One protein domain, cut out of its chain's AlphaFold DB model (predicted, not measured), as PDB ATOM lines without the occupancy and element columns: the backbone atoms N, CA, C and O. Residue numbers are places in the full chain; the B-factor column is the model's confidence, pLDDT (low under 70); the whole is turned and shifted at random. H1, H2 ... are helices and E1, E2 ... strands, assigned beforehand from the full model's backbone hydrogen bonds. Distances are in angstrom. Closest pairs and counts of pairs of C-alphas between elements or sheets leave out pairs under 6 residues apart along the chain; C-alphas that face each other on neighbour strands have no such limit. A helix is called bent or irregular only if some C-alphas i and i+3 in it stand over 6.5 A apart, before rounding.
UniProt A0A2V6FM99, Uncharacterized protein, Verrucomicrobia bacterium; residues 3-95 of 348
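This is residues 3 to 95 of the 348 residues of an uncharacterized protein of Verrucomicrobia bacterium (UniProt A0A2V6FM99). A narrow sheet of three antiparallel strands, E1, E2 and E3, runs along much of a rod, with a long unnamed stretch, residues 39 to 54, at one end and the short helix H1 at the other. Towards the H1 end, three short helices, H2, H3 and H4, form a loose cluster, H2 over one face of the sheet and H4 reaching past the sheet's end. The printed part has 93 residues, with four named helices and three named strands in the order E1, H1, E2, E3, H2, H3, H4; the sheet's order is E1, E2, E3, and the class is mixed, helices and strands. It is only just compact, close to loose, with a radius of gyration of the C-alphas of 14.5 A, and the C-alphas span 45 by 20 by 19 A.

Residues 3 to 4 make a short antiparallel pairing with residues 12 to 13 of E1, residues 11 to 16. H1, residues 23 to 28, is not on the sheet and is irregular, with C-alphas 24 and 27 7.6 A apart. E2, residues 31 to 38, is the inner strand, antiparallel to E1 at 158 degrees; N 14 and O 34 are 2.8 A apart, within hydrogen-bond range. E3, residues 55 to 64, forms a hairpin with E2, antiparallel at 167 degrees, with N 35 and O 59 at 2.8 A. The sheet is twisted, with C-alphas up to 4.0 A off its best plane. H2, residues 68 to 75, is on the sheet at a height over the sheet of 11.1 A and runs slantwise to the strands, at 39 degrees to E2 on the local plane; it is irregular, but only just, with C-alphas 71 and 74 6.8 A apart. H3, residues 78 to 83, is close to H2 but not clearly touching, with the closest C-alphas, of Leu 73 and Phe 79, 6.1 A apart. H4, residues 87 to 93, touches H2 at a shallow tilt of 30 degrees, opposite ways; the closest C-alphas, of Leu 73 and Ala 87, are 5.5 A apart. H1 is apart from H2, H3 and H4. Every O i to N i+4 pair is within hydrogen-bond range in H4, against 2 of 4 in H2, 1 of 2 in H3 and 0 of 2 in H1, where 1 of 3 O i to N i+3 pairs is within range.

E1 begins at C-alpha 11, (101.872, 24.071, 84.468), and is 16.4 A long. E2 measures 22.2 A and E3 22.4 A. H4 ends at C-alpha 93, (99.136, 36.911, 57.597).

The C-alphas farthest apart, of Gln 43 and Gly 95, are 46.4 A apart. The printed part has no cut, and the link from E2 to E3, 16 residues, is long. Mean pLDDT of the printed part is 70.7; 38 residues are under 70, among them residues 3 to 9, 18 to 29 and 87 to 95.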
ATOM      1  N   VAL A   3      95.880  25.925  78.534       49.09
ATOM      2  CA  VAL A   3      96.728  24.975  77.804       49.09
ATOM      3  C   VAL A   3      97.704  24.342  78.784       49.09
ATOM      4  O   VAL A   3      98.474  25.050  79.435       49.09
ATOM      5  N   ALA A   4      97.636  23.017  78.921       48.00
ATOM      6  CA  ALA A   4      98.691  22.254  79.572       48.00
ATOM      7  C   ALA A   4      99.891  22.247  78.619       48.00
ATOM      8  O   ALA A   4      99.766  21.826  77.468       48.00
ATOM      9  N   GLY A   5     101.025  22.789  79.063       48.00
ATOM     10  CA  GLY A   5     102.232  22.823  78.243       48.00
ATOM     11  C   GLY A   5     102.835  21.424  78.084       48.00
ATOM     12  O   GLY A   5     102.849  20.659  79.052       48.00
ATOM     13  N   PRO A   6     103.357  21.066  76.899       48.31
ATOM     14  CA  PRO A   6     104.069  19.809  76.725       48.31
ATOM     15  C   PRO A   6     105.368  19.836  77.549       48.31
ATOM     16  O   PRO A   6     106.257  20.643  77.289       48.31
ATOM     17  N   GLY A   7     105.473  18.959  78.552       55.94
ATOM     18  CA  GLY A   7     106.751  18.616  79.195       55.94
ATOM     19  C   GLY A   7     106.997  19.118  80.622       55.94
ATOM     20  O   GLY A   7     108.007  18.729  81.199       55.94
ATOM     21  N   VAL A   8     106.103  19.908  81.231       58.03
ATOM     22  CA  VAL A   8     106.216  20.270  82.661       58.03
ATOM     23  C   VAL A   8     104.911  19.920  83.380       58.03
ATOM     24  O   VAL A   8     103.883  20.545  83.093       58.03
ATOM     25  N   PRO A   9     104.902  18.925  84.290       66.38
ATOM     26  CA  PRO A   9     103.687  18.559  85.005       66.38
ATOM     27  C   PRO A   9     103.154  19.762  85.789       66.38
ATOM     28  O   PRO A   9     103.918  20.543  86.352       66.38
ATOM     29  N   ASN A  10     101.828  19.899  85.814       75.56
ATOM     30  CA  ASN A  10     101.114  20.922  86.577       75.56
ATOM     31  C   ASN A  10     101.450  22.378  86.197       75.56
ATOM     32  O   ASN A  10     101.441  23.262  87.043       75.56
ATOM     33  N   THR A  11     101.707  22.678  84.923       74.62
ATOM     34  CA  THR A  11     101.872  24.071  84.468       74.62
ATOM     35  C   THR A  11     100.651  24.547  83.687       74.62
ATOM     36  O   THR A  11     100.207  23.890  82.747       74.62
ATOM     37  N   THR A  12     100.123  25.714  84.063       78.56
ATOM     38  CA  THR A  12      99.056  26.403  83.332       78.56
ATOM     39  C   THR A  12      99.621  27.635  82.642       78.56
ATOM     40  O   THR A  12     100.308  28.450  83.264       78.56
ATOM     41  N   VAL A  13      99.299  27.785  81.361       78.88
ATOM     42  CA  VAL A  13      99.645  28.960  80.562       78.88
ATOM     43  C   VAL A  13      98.374  29.754  80.272       78.88
ATOM     44  O   VAL A  13      97.376  29.186  79.826       78.88
ATOM     45  N   ALA A  14      98.413  31.057  80.532       80.44
ATOM     46  CA  ALA A  14      97.422  32.022  80.085       80.44
ATOM     47  C   ALA A  14      98.055  32.925  79.025       80.44
ATOM     48  O   ALA A  14      99.188  33.377  79.175       80.44
ATOM     49  N   LEU A  15      97.315  33.159  77.947       78.94
ATOM     50  CA  LEU A  15      97.675  34.107  76.906       78.94
ATOM     51  C   LEU A  15      96.595  35.183  76.889       78.94
ATOM     52  O   LEU A  15      95.433  34.878  76.606       78.94
ATOM     53  N   ASP A  16      96.990  36.408  77.205       75.56
ATOM     54  CA  ASP A  16      96.133  37.581  77.145       75.56
ATOM     55  C   ASP A  16      96.367  38.261  75.795       75.56
ATOM     56  O   ASP A  16      97.479  38.674  75.459       75.56
ATOM     57  N   PHE A  17      95.309  38.345  74.996       70.69
ATOM     58  CA  PHE A  17      95.320  38.979  73.684       70.69
ATOM     59  C   PHE A  17      94.207  40.024  73.629       70.69
ATOM     60  O   PHE A  17      93.100  39.775  74.108       70.69
ATOM     61  N   CYS A  18      94.486  41.199  73.062       61.84
ATOM     62  CA  CYS A  18      93.496  42.270  72.975       61.84
ATOM     63  C   CYS A  18      92.423  41.891  71.930       61.84
ATOM     64  O   CYS A  18      92.752  41.706  70.758       61.84
ATOM     65  N   PRO A  19      91.135  41.784  72.303       52.12
ATOM     66  CA  PRO A  19      90.097  41.202  71.452       52.12
ATOM     67  C   PRO A  19      89.574  42.148  70.355       52.12
ATOM     68  O   PRO A  19      88.423  42.008  69.946       52.12
ATOM     69  N   SER A  20      90.355  43.121  69.856       44.31
ATOM     70  CA  SER A  20      89.884  44.018  68.788       44.31
ATOM     71  C   SER A  20      89.837  43.292  67.432       44.31
ATOM     72  O   SER A  20      90.681  43.484  66.559       44.31
ATOM     73  N   LEU A  21      88.812  42.453  67.282       43.50
ATOM     74  CA  LEU A  21      88.357  41.738  66.092       43.50
ATOM     75  C   LEU A  21      87.746  42.714  65.072       43.50
ATOM     76  O   LEU A  21      86.565  42.663  64.743       43.50
ATOM     77  N   LYS A  22      88.566  43.634  64.568       50.03
ATOM     78  CA  LYS A  22      88.410  44.158  63.212       50.03
ATOM     79  C   LYS A  22      89.763  43.991  62.539       50.03
ATOM     80  O   LYS A  22      90.756  44.533  63.020       50.03
ATOM     81  N   GLU A  23      89.786  43.214  61.459       52.94
ATOM     82  CA  GLU A  23      90.969  42.680  60.755       52.94
ATOM     83  C   GLU A  23      92.054  43.726  60.428       52.94
ATOM     84  O   GLU A  23      93.220  43.381  60.256       52.94
ATOM     85  N   ALA A  24      91.718  45.018  60.425       45.44
ATOM     86  CA  ALA A  24      92.654  46.108  60.166       45.44
ATOM     87  C   ALA A  24      93.550  46.520  61.363       45.44
ATOM     88  O   ALA A  24      94.537  47.220  61.148       45.44
ATOM     89  N   ALA A  25      93.259  46.109  62.608       49.00
ATOM     90  CA  ALA A  25      93.992  46.567  63.807       49.00
ATOM     91  C   ALA A  25      95.027  45.566  64.367       49.00
ATOM     92  O   ALA A  25      95.715  45.865  65.346       49.00
ATOM     93  N   LEU A  26      95.188  44.391  63.743       50.84
ATOM     94  CA  LEU A  26      96.103  43.333  64.203       50.84
ATOM     95  C   LEU A  26      97.568  43.787  64.329       50.84
ATOM     96  O   LEU A  26      98.309  43.242  65.142       50.84
ATOM     97  N   ARG A  27      97.985  44.825  63.590       53.62
ATOM     98  CA  ARG A  27      99.378  45.303  63.577       53.62
ATOM     99  C   ARG A  27      99.851  45.955  64.882       53.62
ATOM    100  O   ARG A  27     101.049  46.159  65.031       53.62
ATOM    101  N   SER A  28      98.958  46.282  65.819       57.88
ATOM    102  CA  SER A  28      99.334  46.890  67.109       57.88
ATOM    103  C   SER A  28      98.921  46.070  68.332       57.88
ATOM    104  O   SER A  28      99.040  46.556  69.459       57.88
ATOM    105  N   CYS A  29      98.397  44.856  68.147       67.50
ATOM    106  CA  CYS A  29      97.912  44.059  69.265       67.50
ATOM    107  C   CYS A  29      99.082  43.354  69.959       67.50
ATOM    108  O   CYS A  29      99.651  42.398  69.442       67.50
ATOM    109  N   THR A  30      99.459  43.846  71.137       72.50
ATOM    110  CA  THR A  30     100.482  43.205  71.964       72.50
ATOM    111  C   THR A  30      99.893  41.970  72.644       72.50
ATOM    112  O   THR A  30      98.899  42.086  73.362       72.50
ATOM    113  N   ALA A  31     100.494  40.800  72.424       81.75
ATOM    114  CA  ALA A  31     100.142  39.578  73.139       81.75
ATOM    115  C   ALA A  31     100.967  39.472  74.428       81.75
ATOM    116  O   ALA A  31     102.152  39.803  74.433       81.75
ATOM    117  N   TYR A  32     100.358  38.998  75.513       83.06
ATOM    118  CA  TYR A  32     101.038  38.784  76.788       83.06
ATOM    119  C   TYR A  32     100.885  37.334  77.242       83.06
ATOM    120  O   TYR A  32      99.795  36.770  77.205       83.06
ATOM    121  N   LEU A  33     101.977  36.733  77.701       86.44
ATOM    122  CA  LEU A  33     102.047  35.365  78.193       86.44
ATOM    123  C   LEU A  33     102.238  35.351  79.710       86.44
ATOM    124  O   LEU A  33     103.205  35.898  80.240       86.44
ATOM    125  N   SER A  34     101.356  34.655  80.415       84.50
ATOM    126  CA  SER A  34     101.474  34.407  81.849       84.50
ATOM    127  C   SER A  34     101.585  32.899  82.097       84.50
ATOM    128  O   SER A  34     100.800  32.106  81.583       84.50
ATOM    129  N   VAL A  35     102.562  32.471  82.894       85.94
ATOM    130  CA  VAL A  35     102.856  31.056  83.170       85.94
ATOM    131  C   VAL A  35     102.826  30.820  84.671       85.94
ATOM    132  O   VAL A  35     103.476  31.533  85.434       85.94
ATOM    133  N   LYS A  36     102.070  29.817  85.112       85.12
ATOM    134  CA  LYS A  36     101.873  29.491  86.528       85.12
ATOM    135  C   LYS A  36     102.051  27.998  86.747       85.12
ATOM    136  O   LYS A  36     101.407  27.196  86.076       85.12
ATOM    137  N   ASN A  37     102.908  27.634  87.691       85.38
ATOM    138  CA  ASN A  37     103.010  26.267  88.179       85.38
ATOM    139  C   ASN A  37     101.920  26.065  89.232       85.38
ATOM    140  O   ASN A  37     101.935  26.732  90.265       85.38
ATOM    141  N   ILE A  38     100.945  25.217  88.944       85.00
ATOM    142  CA  ILE A  38      99.813  24.934  89.822       85.00
ATOM    143  C   ILE A  38     100.138  23.732  90.705       85.00
ATOM    144  O   ILE A  38     100.809  22.794  90.288       85.00
ATOM    145  N   THR A  39      99.672  23.739  91.948       81.19
ATOM    146  CA  THR A  39      99.784  22.540  92.785       81.19
ATOM    147  C   THR A  39      98.708  21.555  92.339       81.19
ATOM    148  O   THR A  39      97.545  21.942  92.222       81.19
ATOM    149  N   ALA A  40      99.074  20.298  92.070       74.88
ATOM    150  CA  ALA A  40      98.102  19.271  91.708       74.88
ATOM    151  C   ALA A  40      97.022  19.169  92.797       74.88
ATOM    152  O   ALA A  40      97.346  18.975  93.970       74.88
ATOM    153  N   ASN A  41      95.751  19.324  92.420       72.31
ATOM    154  CA  ASN A  41      94.649  19.130  93.353       72.31
ATOM    155  C   ASN A  41      94.488  17.618  93.611       72.31
ATOM    156  O   ASN A  41      94.178  16.887  92.666       72.31
ATOM    157  N   PRO A  42      94.673  17.127  94.854       70.38
ATOM    158  CA  PRO A  42      94.513  15.706  95.164       70.38
ATOM    159  C   PRO A  42      93.072  15.202  94.970       70.38
ATOM    160  O   PRO A  42      92.865  13.999  94.863       70.38
ATOM    161  N   GLN A  43      92.079  16.095  94.898       73.75
ATOM    162  CA  GLN A  43      90.651  15.758  94.792       73.75
ATOM    163  C   GLN A  43      90.148  15.610  93.344       73.75
ATOM    164  O   GLN A  43      88.944  15.517  93.113       73.75
ATOM    165  N   GLY A  44      91.050  15.558  92.360       59.75
ATOM    166  CA  GLY A  44      90.697  15.393  90.951       59.75
ATOM    167  C   GLY A  44      90.659  16.711  90.171       59.75
ATOM    168  O   GLY A  44      90.591  17.805  90.728       59.75
ATOM    169  N   ALA A  45      90.773  16.584  88.848       52.50
ATOM    170  CA  ALA A  45      91.192  17.613  87.894       52.50
ATOM    171  C   ALA A  45      90.158  18.718  87.591       52.50
ATOM    172  O   ALA A  45      90.032  19.155  86.443       52.50
ATOM    173  N   VAL A  46      89.437  19.223  88.594       62.78
ATOM    174  CA  VAL A  46      88.752  20.511  88.440       62.78
ATOM    175  C   VAL A  46      89.823  21.593  88.521       62.78
ATOM    176  O   VAL A  46      90.163  22.103  89.584       62.78
ATOM    177  N   LEU A  47      90.432  21.871  87.369       63.50
ATOM    178  CA  LEU A  47      91.391  22.953  87.215       63.50
ATOM    179  C   LEU A  47      90.647  24.274  87.394       63.50
ATOM    180  O   LEU A  47      89.809  24.644  86.569       63.50
ATOM    181  N   ASP A  48      90.974  24.977  88.468       70.62
ATOM    182  CA  ASP A  48      90.559  26.352  88.706       70.62
ATOM    183  C   ASP A  48      90.905  27.260  87.506       70.62
ATOM    184  O   ASP A  48      91.806  26.979  86.706       70.62
ATOM    185  N   ALA A  49      90.174  28.367  87.342       79.25
ATOM    186  CA  ALA A  49      90.569  29.406  86.392       79.25
ATOM    187  C   ALA A  49      91.999  29.890  86.706       79.25
ATOM    188  O   ALA A  49      92.427  29.847  87.854       79.25
ATOM    189  N   TYR A  50      92.748  30.360  85.702       80.31
ATOM    190  CA  TYR A  50      94.153  30.764  85.880       80.31
ATOM    191  C   TYR A  50      94.355  31.730  87.068       80.31
ATOM    192  O   TYR A  50      95.272  31.552  87.880       80.31
ATOM    193  N   GLU A  51      93.439  32.695  87.200       80.81
ATOM    194  CA  GLU A  51      93.406  33.670  88.293       80.81
ATOM    195  C   GLU A  51      93.154  33.023  89.664       80.81
ATOM    196  O   GLU A  51      93.808  33.384  90.640       80.81
ATOM    197  N   SER A  52      92.269  32.023  89.746       82.50
ATOM    198  CA  SER A  52      91.886  31.378  91.009       82.50
ATOM    199  C   SER A  52      92.754  30.174  91.389       82.50
ATOM    200  O   SER A  52      92.781  29.791  92.557       82.50
ATOM    201  N   ALA A  53      93.496  29.592  90.442       82.75
ATOM    202  CA  ALA A  53      94.321  28.414  90.686       82.75
ATOM    203  C   ALA A  53      95.410  28.698  91.728       82.75
ATOM    204  O   ALA A  53      96.124  29.697  91.645       82.75
ATOM    205  N   LYS A  54      95.596  27.816  92.708       82.12
ATOM    206  CA  LYS A  54      96.701  27.949  93.668       82.12
ATOM    207  C   LYS A  54      98.003  27.467  93.029       82.12
ATOM    208  O   LYS A  54      98.067  26.368  92.483       82.12
ATOM    209  N   GLY A  55      99.040  28.298  93.074       85.94
ATOM    210  CA  GLY A  55     100.305  27.983  92.420       85.94
ATOM    211  C   GLY A  55     101.333  29.106  92.459       85.94
ATOM    212  O   GLY A  55     101.001  30.259  92.739       85.94
ATOM    213  N   ALA A  56     102.580  28.760  92.144       85.81
ATOM    214  CA  ALA A  56     103.669  29.711  91.978       85.81
ATOM    215  C   ALA A  56     103.615  30.320  90.571       85.81
ATOM    216  O   ALA A  56     103.722  29.620  89.561       85.81
ATOM    217  N   LEU A  57     103.442  31.637  90.498       84.25
ATOM    218  CA  LEU A  57     103.505  32.376  89.242       84.25
ATOM    219  C   LEU A  57     104.961  32.407  88.756       84.25
ATOM    220  O   LEU A  57     105.814  33.001  89.410       84.25
ATOM    221  N   LEU A  58     105.239  31.745  87.634       82.31
ATOM    222  CA  LEU A  58     106.581  31.670  87.050       82.31
ATOM    223  C   LEU A  58     106.870  32.889  86.170       82.31
ATOM    224  O   LEU A  58     107.965  33.443  86.204       82.31
ATOM    225  N   ALA A  59     105.869  33.320  85.404       82.19
ATOM    226  CA  ALA A  59     105.938  34.473  84.522       82.19
ATOM    227  C   ALA A  59     104.592  35.200  84.542       82.19
ATOM    228  O   ALA A  59     103.544  34.559  84.469       82.19
ATOM    229  N   ARG A  60     104.604  36.528  84.643       83.06
ATOM    230  CA  ARG A  60     103.388  37.348  84.623       83.06
ATOM    231  C   ARG A  60     103.450  38.302  83.449       83.06
ATOM    232  O   ARG A  60     104.374  39.106  83.408       83.06
ATOM    233  N   SER A  61     102.467  38.220  82.560       83.00
ATOM    234  CA  SER A  61     102.244  39.179  81.478       83.00
ATOM    235  C   SER A  61     103.524  39.513  80.702       83.00
ATOM    236  O   SER A  61     103.861  40.678  80.501       83.00
ATOM    237  N   VAL A  62     104.266  38.483  80.293       82.06
ATOM    238  CA  VAL A  62     105.445  38.632  79.439       82.06
ATOM    239  C   VAL A  62     104.964  39.023  78.056       82.06
ATOM    240  O   VAL A  62     104.262  38.254  77.407       82.06
ATOM    241  N   GLN A  63     105.318  40.222  77.620       82.50
ATOM    242  CA  GLN A  63     105.022  40.681  76.273       82.50
ATOM    243  C   GLN A  63     105.700  39.765  75.249       82.50
ATOM    244  O   GLN A  63     106.916  39.582  75.308       82.50
ATOM    245  N   LEU A  64     104.903  39.205  74.340       83.06
ATOM    246  CA  LEU A  64     105.382  38.408  73.221       83.06
ATOM    247  C   LEU A  64     105.633  39.295  72.004       83.06
ATOM    248  O   LEU A  64     104.806  40.149  71.666       83.06
ATOM    249  N   ASN A  65     106.736  39.044  71.308       78.69
ATOM    250  CA  ASN A  65     106.997  39.687  70.021       78.69
ATOM    251  C   ASN A  65     106.143  39.054  68.914       78.69
ATOM    252  O   ASN A  65     105.702  37.905  69.051       78.69
ATOM    253  N   PRO A  66     105.982  39.749  67.773       74.06
ATOM    254  CA  PRO A  66     105.307  39.204  66.598       74.06
ATOM    255  C   PRO A  66     105.862  37.856  66.125       74.06
ATOM    256  O   PRO A  66     105.086  37.037  65.646       74.06
ATOM    257  N   ASP A  67     107.158  37.598  66.321       73.38
ATOM    258  CA  ASP A  67     107.813  36.345  65.917       73.38
ATOM    259  C   ASP A  67     107.726  35.239  66.984       73.38
ATOM    260  O   ASP A  67     107.765  34.046  66.675       73.38
ATOM    261  N   GLU A  68     107.562  35.611  68.257       81.00
ATOM    262  CA  GLU A  68     107.485  34.653  69.366       81.00
ATOM    263  C   GLU A  68     106.125  33.949  69.394       81.00
ATOM    264  O   GLU A  68     106.050  32.748  69.650       81.00
ATOM    265  N   LEU A  69     105.041  34.672  69.098       80.81
ATOM    266  CA  LEU A  69     103.697  34.098  69.111       80.81
ATOM    267  C   LEU A  69     103.562  32.929  68.112       80.81
ATOM    268  O   LEU A  69     103.153  31.845  68.541       80.81
ATOM    269  N   PRO A  70     103.959  33.060  66.831       75.50
ATOM    270  CA  PRO A  70     103.952  31.948  65.891       75.50
ATOM    271  C   PRO A  70     104.845  30.782  66.297       75.50
ATOM    272  O   PRO A  70     104.465  29.636  66.072       75.50
ATOM    273  N   ALA A  71     105.991  31.042  66.936       78.12
ATOM    274  CA  ALA A  71     106.865  29.985  67.441       78.12
ATOM    275  C   ALA A  71     106.204  29.163  68.566       78.12
ATOM    276  O   ALA A  71     106.510  27.979  68.744       78.12
ATOM    277  N   LEU A  72     105.263  29.760  69.306       80.00
ATOM    278  CA  LEU A  72     104.480  29.076  70.335       80.00
ATOM    279  C   LEU A  72     103.276  28.314  69.758       80.00
ATOM    280  O   LEU A  72     102.909  27.280  70.316       80.00
ATOM    281  N   LEU A  73     102.676  28.760  68.647       78.31
ATOM    282  CA  LEU A  73     101.452  28.152  68.093       78.31
ATOM    283  C   LEU A  73     101.538  26.621  67.884       78.31
ATOM    284  O   LEU A  73     100.593  25.936  68.278       78.31
ATOM    285  N   PRO A  74     102.632  26.037  67.345       76.62
ATOM    286  CA  PRO A  74     102.751  24.584  67.194       76.62
ATOM    287  C   PRO A  74     102.776  23.821  68.522       76.62
ATOM    288  O   PRO A  74     102.389  22.658  68.570       76.62
ATOM    289  N   ARG A  75     103.236  24.459  69.606       79.94
ATOM    290  CA  ARG A  75     103.361  23.832  70.933       79.94
ATOM    291  C   ARG A  75     102.069  23.886  71.743       79.94
ATOM    292  O   ARG A  75     101.932  23.152  72.717       79.94
ATOM    293  N   PHE A  76     101.129  24.740  71.345       78.69
ATOM    294  CA  PHE A  76      99.894  24.995  72.076       78.69
ATOM    295  C   PHE A  76      98.700  25.025  71.103       78.69
ATOM    296  O   PHE A  76      98.209  26.102  70.760       78.69
ATOM    297  N   PRO A  77      98.184  23.852  70.678       72.62
ATOM    298  CA  PRO A  77      97.106  23.752  69.683       72.62
ATOM    299  C   PRO A  77      95.848  24.558  70.034       72.62
ATOM    300  O   PRO A  77      95.172  25.078  69.151       72.62
ATOM    301  N   ALA A  78      95.568  24.736  71.326       70.19
ATOM    302  CA  ALA A  78      94.472  25.562  71.830       70.19
ATOM    303  C   ALA A  78      94.527  27.036  71.366       70.19
ATOM    304  O   ALA A  78      93.499  27.715  71.339       70.19
ATOM    305  N   PHE A  79      95.694  27.550  70.963       69.12
ATOM    306  CA  PHE A  79      95.790  28.888  70.376       69.12
ATOM    307  C   PHE A  79      95.203  28.968  68.960       69.12
ATOM    308  O   PHE A  79      94.690  30.022  68.580       69.12
ATOM    309  N   GLN A  80      95.187  27.866  68.204       70.38
ATOM    310  CA  GLN A  80      94.582  27.833  66.866       70.38
ATOM    311  C   GLN A  80      93.061  28.018  66.941       70.38
ATOM    312  O   GLN A  80      92.485  28.768  66.158       70.38
ATOM    313  N   SER A  81      92.409  27.421  67.949       68.62
ATOM    314  CA  SER A  81      90.962  27.580  68.156       68.62
ATOM    315  C   SER A  81      90.540  28.997  68.555       68.62
ATOM    316  O   SER A  81      89.410  29.382  68.284       68.62
ATOM    317  N   LEU A  82      91.423  29.778  69.190       63.91
ATOM    318  CA  LEU A  82      91.112  31.153  69.609       63.91
ATOM    319  C   LEU A  82      91.332  32.177  68.511       63.91
ATOM    320  O   LEU A  82      90.587  33.145  68.404       63.91
ATOM    321  N   THR A  83      92.394  31.986  67.739       65.19
ATOM    322  CA  THR A  83      92.764  32.920  66.676       65.19
ATOM    323  C   THR A  83      91.968  32.669  65.400       65.19
ATOM    324  O   THR A  83      91.980  33.514  64.515       65.19
ATOM    325  N   GLY A  84      91.290  31.517  65.281       65.12
ATOM    326  CA  GLY A  84      90.644  31.092  64.033       65.12
ATOM    327  C   GLY A  84      91.650  30.846  62.904       65.12
ATOM    328  O   GLY A  84      91.274  30.687  61.743       65.12
ATOM    329  N   HIS A  85      92.941  30.832  63.236       64.88
ATOM    330  CA  HIS A  85      94.043  30.762  62.302       64.88
ATOM    331  C   HIS A  85      94.913  29.567  62.667       64.88
ATOM    332  O   HIS A  85      95.275  29.339  63.823       64.88
ATOM    333  N   THR A  86      95.248  28.766  61.659       71.25
ATOM    334  CA  THR A  86      96.276  27.744  61.826       71.25
ATOM    335  C   THR A  86      97.616  28.441  62.051       71.25
ATOM    336  O   THR A  86      97.803  29.591  61.649       71.25
ATOM    337  N   ALA A  87      98.585  27.752  62.665       63.75
ATOM    338  CA  ALA A  87      99.935  28.307  62.808       63.75
ATOM    339  C   ALA A  87     100.496  28.792  61.457       63.75
ATOM    340  O   ALA A  87     101.110  29.852  61.381       63.75
ATOM    341  N   ALA A  88     100.196  28.057  60.381       63.91
ATOM    342  CA  ALA A  88     100.582  28.403  59.021       63.91
ATOM    343  C   ALA A  88      99.878  29.665  58.489       63.91
ATOM    344  O   ALA A  88     100.538  30.515  57.894       63.91
ATOM    345  N   SER A  89      98.568  29.830  58.718       69.75
ATOM    346  CA  SER A  89      97.845  31.019  58.244       69.75
ATOM    347  C   SER A  89      98.198  32.270  59.050       69.75
ATOM    348  O   SER A  89      98.319  33.344  58.469       69.75
ATOM    349  N   ALA A  90      98.428  32.133  60.360       66.50
ATOM    350  CA  ALA A  90      98.912  33.227  61.199       66.50
ATOM    351  C   ALA A  90     100.304  33.703  60.743       66.50
ATOM    352  O   ALA A  90     100.521  34.901  60.590       66.50
ATOM    353  N   LEU A  91     101.219  32.772  60.438       62.78
ATOM    354  CA  LEU A  91     102.537  33.083  59.870       62.78
ATOM    355  C   LEU A  91     102.437  33.810  58.519       62.78
ATOM    356  O   LEU A  91     103.120  34.812  58.311       62.78
ATOM    357  N   GLN A  92     101.558  33.348  57.621       69.50
ATOM    358  CA  GLN A  92     101.330  34.001  56.326       69.50
ATOM    359  C   GLN A  92     100.738  35.409  56.469       69.50
ATOM    360  O   GLN A  92     101.183  36.326  55.782       69.50
ATOM    361  N   GLN A  93      99.765  35.606  57.363       66.38
ATOM    362  CA  GLN A  93      99.136  36.911  57.597       66.38
ATOM    363  C   GLN A  93     100.075  37.917  58.261       66.38
ATOM    364  O   GLN A  93     100.027  39.106  57.944       66.38
ATOM    365  N   LEU A  94     100.943  37.451  59.162       63.09
ATOM    366  CA  LEU A  94     101.969  38.292  59.774       63.09
ATOM    367  C   LEU A  94     103.048  38.709  58.765       63.09
ATOM    368  O   LEU A  94     103.879  39.555  59.082       63.09
ATOM    369  N   GLY A  95     103.038  38.148  57.548       61.31
ATOM    370  CA  GLY A  95     104.046  38.431  56.532       61.31
ATOM    371  C   GLY A  95     105.444  37.990  56.959       61.31
ATOM    372  O   GLY A  95     106.426  38.443  56.371       61.31
TER     373      GLY A  95